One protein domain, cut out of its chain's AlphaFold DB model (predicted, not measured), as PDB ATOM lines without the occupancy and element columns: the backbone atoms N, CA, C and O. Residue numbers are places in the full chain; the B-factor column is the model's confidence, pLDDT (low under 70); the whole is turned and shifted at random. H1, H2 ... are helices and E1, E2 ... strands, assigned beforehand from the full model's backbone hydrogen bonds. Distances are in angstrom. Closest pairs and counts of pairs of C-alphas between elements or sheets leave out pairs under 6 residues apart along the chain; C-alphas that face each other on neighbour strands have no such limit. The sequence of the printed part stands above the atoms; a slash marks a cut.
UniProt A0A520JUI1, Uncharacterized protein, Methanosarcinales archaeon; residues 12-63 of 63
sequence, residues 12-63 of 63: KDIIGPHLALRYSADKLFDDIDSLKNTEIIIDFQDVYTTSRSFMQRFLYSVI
ATOM      1  N   LYS A  12     102.745 187.762 162.129       80.50
ATOM      2  CA  LYS A  12     103.471 188.481 163.181       80.50
ATOM      3  C   LYS A  12     104.806 187.826 163.547       80.50
ATOM      4  O   LYS A  12     105.730 188.545 163.913       80.50
ATOM      5  N   ASP A  13     104.923 186.506 163.406       81.81
ATOM      6  CA  ASP A  13     106.148 185.771 163.735       81.81
ATOM      7  C   ASP A  13     107.206 185.930 162.631       81.81
ATOM      8  O   ASP A  13     108.399 185.797 162.887       81.81
ATOM      9  N   ILE A  14     106.775 186.273 161.412       80.06
ATOM     10  CA  ILE A  14     107.645 186.468 160.245       80.06
ATOM     11  C   ILE A  14     108.078 187.937 160.140       80.06
ATOM     12  O   ILE A  14     109.254 188.246 159.944       80.06
ATOM     13  N   ILE A  15     107.124 188.866 160.261       81.38
ATOM     14  CA  ILE A  15     107.340 190.286 159.933       81.38
ATOM     15  C   ILE A  15     106.828 191.273 160.993       81.38
ATOM     16  O   ILE A  15     106.866 192.485 160.771       81.38
ATOM     17  N   GLY A  16     106.421 190.782 162.164       77.94
ATOM     18  CA  GLY A  16     105.975 191.594 163.295       77.94
ATOM     19  C   GLY A  16     104.504 192.039 163.223       77.94
ATOM     20  O   GLY A  16     103.848 191.899 162.193       77.94
ATOM     21  N   PRO A  17     103.958 192.599 164.320       73.94
ATOM     22  CA  PRO A  17     102.540 192.979 164.416       73.94
ATOM     23  C   PRO A  17     102.186 194.291 163.689       73.94
ATOM     24  O   PRO A  17     101.007 194.614 163.520       73.94
ATOM     25  N   HIS A  18     103.191 195.059 163.254       70.56
ATOM     26  CA  HIS A  18     103.027 196.344 162.572       70.56
ATOM     27  C   HIS A  18     103.509 196.247 161.124       70.56
ATOM     28  O   HIS A  18     104.677 196.493 160.823       70.56
ATOM     29  N   LEU A  19     102.591 195.919 160.211       65.88
ATOM     30  CA  LEU A  19     102.868 195.673 158.790       65.88
ATOM     31  C   LEU A  19     103.019 196.986 158.003       65.88
ATOM     32  O   LEU A  19     102.284 197.275 157.055       65.88
ATOM     33  N   ALA A  20     103.941 197.837 158.452       63.69
ATOM     34  CA  ALA A  20     103.991 199.239 158.055       63.69
ATOM     35  C   ALA A  20     104.720 199.492 156.725       63.69
ATOM     36  O   ALA A  20     104.534 200.554 156.136       63.69
ATOM     37  N   LEU A  21     105.503 198.547 156.190       63.38
ATOM     38  CA  LEU A  21     106.380 198.816 155.041       63.38
ATOM     39  C   LEU A  21     106.286 197.748 153.945       63.38
ATOM     40  O   LEU A  21     106.139 196.565 154.239       63.38
ATOM     41  N   ARG A  22     106.450 198.175 152.683       63.88
ATOM     42  CA  ARG A  22     106.504 197.316 151.478       63.88
ATOM     43  C   ARG A  22     107.472 196.137 151.637       63.88
ATOM     44  O   ARG A  22     107.125 195.024 151.272       63.88
ATOM     45  N   TYR A  23     108.615 196.380 152.271       73.62
ATOM     46  CA  TYR A  23     109.634 195.368 152.562       73.62
ATOM     47  C   TYR A  23     109.121 194.188 153.406       73.62
ATOM     48  O   TYR A  23     109.611 193.072 153.283       73.62
ATOM     49  N   SER A  24     108.105 194.414 154.242       77.69
ATOM     50  CA  SER A  24     107.486 193.356 155.050       77.69
ATOM     51  C   SER A  24     106.698 192.377 154.172       77.69
ATOM     52  O   SER A  24     106.667 191.190 154.459       77.69
ATOM     53  N   ALA A  25     106.092 192.849 153.078       79.75
ATOM     54  CA  ALA A  25     105.433 191.954 152.130       79.75
ATOM     55  C   ALA A  25     106.465 191.107 151.380       79.75
ATOM     56  O   ALA A  25     106.284 189.903 151.274       79.75
ATOM     57  N   ASP A  26     107.564 191.713 150.922       82.31
ATOM     58  CA  ASP A  26     108.617 190.975 150.216       82.31
ATOM     59  C   ASP A  26     109.226 189.879 151.124       82.31
ATOM     60  O   ASP A  26     109.291 188.727 150.716       82.31
ATOM     61  N   LYS A  27     109.509 190.181 152.403       84.19
ATOM     62  CA  LYS A  27     109.939 189.176 153.400       84.19
ATOM     63  C   LYS A  27     108.950 188.030 153.611       84.19
ATOM     64  O   LYS A  27     109.372 186.901 153.834       84.19
ATOM     65  N   LEU A  28     107.650 188.326 153.616       85.25
ATOM     66  CA  LEU A  28     106.621 187.295 153.734       85.25
ATOM     67  C   LEU A  28     106.682 186.350 152.534       85.25
ATOM     68  O   LEU A  28     106.662 185.142 152.724       85.25
ATOM     69  N   PHE A  29     106.783 186.887 151.319       84.19
ATOM     70  CA  PHE A  29     106.868 186.060 150.118       84.19
ATOM     71  C   PHE A  29     108.172 185.261 150.047       84.19
ATOM     72  O   PHE A  29     108.117 184.090 149.690       84.19
ATOM     73  N   ASP A  30     109.301 185.822 150.489       86.62
ATOM     74  CA  ASP A  30     110.564 185.082 150.596       86.62
ATOM     75  C   ASP A  30     110.452 183.875 151.556       86.62
ATOM     76  O   ASP A  30     110.955 182.790 151.248       86.62
ATOM     77  N   ASP A  31     109.772 184.025 152.708       85.75
ATOM     78  CA  ASP A  31     109.503 182.902 153.628       85.75
ATOM     79  C   ASP A  31     108.601 181.856 152.963       85.75
ATOM     80  O   ASP A  31     108.922 180.670 152.985       85.75
ATOM     81  N   ILE A  32     107.522 182.288 152.304       83.94
ATOM     82  CA  ILE A  32     106.574 181.406 151.608       83.94
ATOM     83  C   ILE A  32     107.264 180.593 150.506       83.94
ATOM     84  O   ILE A  32     107.106 179.372 150.454       83.94
ATOM     85  N   ASP A  33     108.062 181.240 149.657       84.12
ATOM     86  CA  ASP A  33     108.771 180.590 148.551       84.12
ATOM     87  C   ASP A  33     109.783 179.550 149.059       84.12
ATOM     88  O   ASP A  33     110.016 178.517 148.418       84.12
ATOM     89  N   SER A  34     110.342 179.761 150.256       84.69
ATOM     90  CA  SER A  34     111.249 178.802 150.892       84.69
ATOM     91  C   SER A  34     110.569 177.477 151.282       84.69
ATOM     92  O   SER A  34     111.245 176.446 151.354       84.69
ATOM     93  N   LEU A  35     109.240 177.468 151.459       81.19
ATOM     94  CA  LEU A  35     108.452 176.320 151.940       81.19
ATOM     95  C   LEU A  35     108.040 175.325 150.838       81.19
ATOM     96  O   LEU A  35     107.372 174.335 151.137       81.19
ATOM     97  N   LYS A  36     108.439 175.561 149.578       72.88
ATOM     98  CA  LYS A  36     108.371 174.634 148.423       72.88
ATOM     99  C   LYS A  36     107.109 173.747 148.346       72.88
ATOM    100  O   LYS A  36     107.128 172.589 148.755       72.88
ATOM    101  N   ASN A  37     106.061 174.243 147.679       65.12
ATOM    102  CA  ASN A  37     104.804 173.528 147.361       65.12
ATOM    103  C   ASN A  37     103.954 173.094 148.570       65.12
ATOM    104  O   ASN A  37     103.110 172.203 148.452       65.12
ATOM    105  N   THR A  38     104.140 173.742 149.717       73.88
ATOM    106  CA  THR A  38     103.267 173.556 150.877       73.88
ATOM    107  C   THR A  38     102.037 174.447 150.735       73.88
ATOM    108  O   THR A  38     102.145 175.642 150.472       73.88
ATOM    109  N   GLU A  39     100.847 173.870 150.904       77.69
ATOM    110  CA  GLU A  39      99.626 174.661 151.018       77.69
ATOM    111  C   GLU A  39      99.618 175.337 152.396       77.69
ATOM    112  O   GLU A  39      99.506 174.670 153.430       77.69
ATOM    113  N   ILE A  40      99.783 176.658 152.409       79.19
ATOM    114  CA  ILE A  40      99.938 177.449 153.631       79.19
ATOM    115  C   ILE A  40      98.682 178.256 153.956       79.19
ATOM    116  O   ILE A  40      97.949 178.703 153.073       79.19
ATOM    117  N   ILE A  41      98.449 178.478 155.247       83.69
ATOM    118  CA  ILE A  41      97.451 179.427 155.749       83.69
ATOM    119  C   ILE A  41      98.205 180.609 156.356       83.69
ATOM    120  O   ILE A  41      98.876 180.454 157.378       83.69
ATOM    121  N   ILE A  42      98.059 181.786 155.745       83.00
ATOM    122  CA  ILE A  42      98.597 183.044 156.275       83.00
ATOM    123  C   ILE A  42      97.608 183.585 157.305       83.00
ATOM    124  O   ILE A  42      96.468 183.911 156.968       83.00
ATOM    125  N   ASP A  43      98.041 183.654 158.559       85.06
ATOM    126  CA  ASP A  43      97.206 184.073 159.679       85.06
ATOM    127  C   ASP A  43      97.549 185.503 160.118       85.06
ATOM    128  O   ASP A  43      98.683 185.801 160.497       85.06
ATOM    129  N   PHE A  44      96.549 186.384 160.057       81.75
ATOM    130  CA  PHE A  44      96.638 187.796 160.439       81.75
ATOM    131  C   PHE A  44      96.208 188.057 161.890       81.75
ATOM    132  O   PHE A  44      96.040 189.213 162.282       81.75
ATOM    133  N   GLN A  45      96.008 187.014 162.697       84.69
ATOM    134  CA  GLN A  45      95.707 187.169 164.114       84.69
ATOM    135  C   GLN A  45      96.757 188.057 164.814       84.69
ATOM    136  O   GLN A  45      97.963 187.920 164.606       84.69
ATOM    137  N   ASP A  46      96.275 188.980 165.651       81.31
ATOM    138  CA  ASP A  46      97.064 189.980 166.391       81.31
ATOM    139  C   ASP A  46      97.864 190.973 165.522       81.31
ATOM    140  O   ASP A  46      98.775 191.648 166.006       81.31
ATOM    141  N   VAL A  47      97.515 191.113 164.240       81.81
ATOM    142  CA  VAL A  47      97.973 192.237 163.415       81.81
ATOM    143  C   VAL A  47      97.074 193.439 163.674       81.81
ATOM    144  O   VAL A  47      95.897 193.444 163.321       81.81
ATOM    145  N   TYR A  48      97.639 194.491 164.261       77.00
ATOM    146  CA  TYR A  48      96.873 195.686 164.632       77.00
ATOM    147  C   TYR A  48      96.745 196.698 163.492       77.00
ATOM    148  O   TYR A  48      95.770 197.443 163.423       77.00
ATOM    149  N   THR A  49      97.738 196.757 162.600       77.62
ATOM    150  CA  THR A  49      97.804 197.769 161.538       77.62
ATOM    151  C   THR A  49      98.468 197.219 160.280       77.62
ATOM    152  O   THR A  49      99.589 196.711 160.345       77.62
ATOM    153  N   THR A  50      97.820 197.413 159.130       77.38
ATOM    154  CA  THR A  50      98.359 197.134 157.786       77.38
ATOM    155  C   THR A  50      98.508 198.426 156.989       77.38
ATOM    156  O   THR A  50      97.597 199.256 157.002       77.38
ATOM    157  N   SER A  51      99.596 198.597 156.236       83.38
ATOM    158  CA  SER A  51      99.709 199.717 155.294       83.38
ATOM    159  C   SER A  51      99.058 199.404 153.939       83.38
ATOM    160  O   SER A  51      99.007 198.255 153.493       83.38
ATOM    161  N   ARG A  52      98.595 200.445 153.229       82.69
ATOM    162  CA  ARG A  52      98.071 200.301 151.857       82.69
ATOM    163  C   ARG A  52      99.106 199.676 150.918       82.69
ATOM    164  O   ARG A  52      98.751 198.839 150.099       82.69
ATOM    165  N   SER A  53     100.372 200.074 151.039       81.19
ATOM    166  CA  SER A  53     101.460 199.563 150.201       81.19
ATOM    167  C   SER A  53     101.755 198.085 150.464       81.19
ATOM    168  O   SER A  53     102.021 197.353 149.511       81.19
ATOM    169  N   PHE A  54     101.647 197.629 151.718       83.81
ATOM    170  CA  PHE A  54     101.719 196.210 152.066       83.81
ATOM    171  C   PHE A  54     100.584 195.423 151.397       83.81
ATOM    172  O   PHE A  54     100.850 194.479 150.659       83.81
ATOM    173  N   MET A  55      99.330 195.857 151.579       83.69
ATOM    174  CA  MET A  55      98.164 195.156 151.024       83.69
ATOM    175  C   MET A  55      98.172 195.116 149.496       83.69
ATOM    176  O   MET A  55      97.823 194.099 148.907       83.69
ATOM    177  N   GLN A  56      98.606 196.197 148.844       84.06
ATOM    178  CA  GLN A  56      98.783 196.208 147.394       84.06
ATOM    179  C   GLN A  56      99.779 195.135 146.957       84.06
ATOM    180  O   GLN A  56      99.466 194.351 146.068       84.06
ATOM    181  N   ARG A  57     100.955 195.062 147.593       82.19
ATOM    182  CA  ARG A  57     101.960 194.051 147.250       82.19
ATOM    183  C   ARG A  57     101.444 192.637 147.504       82.19
ATOM    184  O   ARG A  57     101.609 191.789 146.641       82.19
ATOM    185  N   PHE A  58     100.772 192.427 148.635       82.44
ATOM    186  CA  PHE A  58     100.176 191.146 148.996       82.44
ATOM    187  C   PHE A  58      99.179 190.654 147.939       82.44
ATOM    188  O   PHE A  58      99.303 189.538 147.451       82.44
ATOM    189  N   LEU A  59      98.239 191.506 147.522       79.88
ATOM    190  CA  LEU A  59      97.225 191.147 146.526       79.88
ATOM    191  C   LEU A  59      97.821 190.869 145.140       79.88
ATOM    192  O   LEU A  59      97.371 189.946 144.473       79.88
ATOM    193  N   TYR A  60      98.830 191.631 144.706       79.88
ATOM    194  CA  TYR A  60      99.468 191.420 143.397       79.88
ATOM    195  C   TYR A  60     100.344 190.168 143.319       79.88
ATOM    196  O   TYR A  60     100.656 189.733 142.219       79.88
ATOM    197  N   SER A  61     100.774 189.627 144.456       71.69
ATOM    198  CA  SER A  61     101.619 188.431 144.519       71.69
ATOM    199  C   SER A  61     100.821 187.136 144.731       71.69
ATOM    200  O   SER A  61     101.400 186.059 144.668       71.69
ATOM    201  N   VAL A  62      99.514 187.234 145.002       60.75
ATOM    202  CA  VAL A  62      98.610 186.088 145.232       60.75
ATOM    203  C   VAL A  62      97.779 185.732 143.982       60.75
ATOM    204  O   VAL A  62      97.182 184.657 143.942       60.75
ATOM    205  N   ILE A  63      97.740 186.608 142.967       49.75
ATOM    206  CA  ILE A  63      97.074 186.398 141.662       49.75
ATOM    207  C   ILE A  63      98.083 185.838 140.661       49.75
ATOM    208  O   ILE A  63      97.710 184.895 139.930       49.75
TER     209      ILE A  63
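AT A GLANCE: This is residues 12 to 63 of the 63 residues of an uncharacterized protein of Methanosarcinales archaeon (UniProt A0A520JUI1). What does the eye see first? Two helices, H2 and H3, make a narrow V, nearest each other where they begin; short H1 packs on H2, and strand E1 lies past the loop at H2's far end, where residues 33 to 39 stick out. What is it built of? The printed part has 52 residues, with three named helices and one named strand in the order H1, H2, E1, H3, and its class is mostly helix. How large is it? It is compact, with a radius of gyration of the C-alphas of 10.7 A and spans of 29 by 21 by 15 A.

HOW THE PARTS SIT: What touches H2, residues 22 to 34? H3, residues 52 to 62, touches residues 22 to 26 alone, at a shallow tilt of 25 degrees, the same way; the closest C-alphas, of Arg 22 and Phe 54, are 4.9 A apart. H1, residues 12 to 15, touches H2, with the C-alphas of Ile 15 and Ser 24 closest at 5.8 A. Where is E1, residues 40 to 43? It pairs with no named strand, is apart from H3, and is only just apart from H1, at 8.4 A between closest C-alphas. What do the backbones show? Every O i to N i+4 pair is within hydrogen-bond range in H2 and H3, while H1 is too short for such a pair. Residues 18 to 19 pair with residues 49 to 50, parallel.

IN THESE COORDINATES: Where is H2? It runs 19.1 A from C-alpha 22 at (106.504, 197.316, 151.478) to C-alpha 34. And the others? H1 spans 5.4 A, E1 9.4 A, and H3 15.7 A, ending at C-alpha 62 at (98.610, 186.088, 145.232).

THE WHOLE: How far does it reach? The two C-alphas farthest apart, of Asn 37 and Tyr 48, are 29.2 A apart. Is it continuous? The printed part has no cut; the link from H2 to E1 is tight, and no link is long. Where is confidence low? Residues 19 to 22, 37 and 62 to 63 have pLDDT under 70.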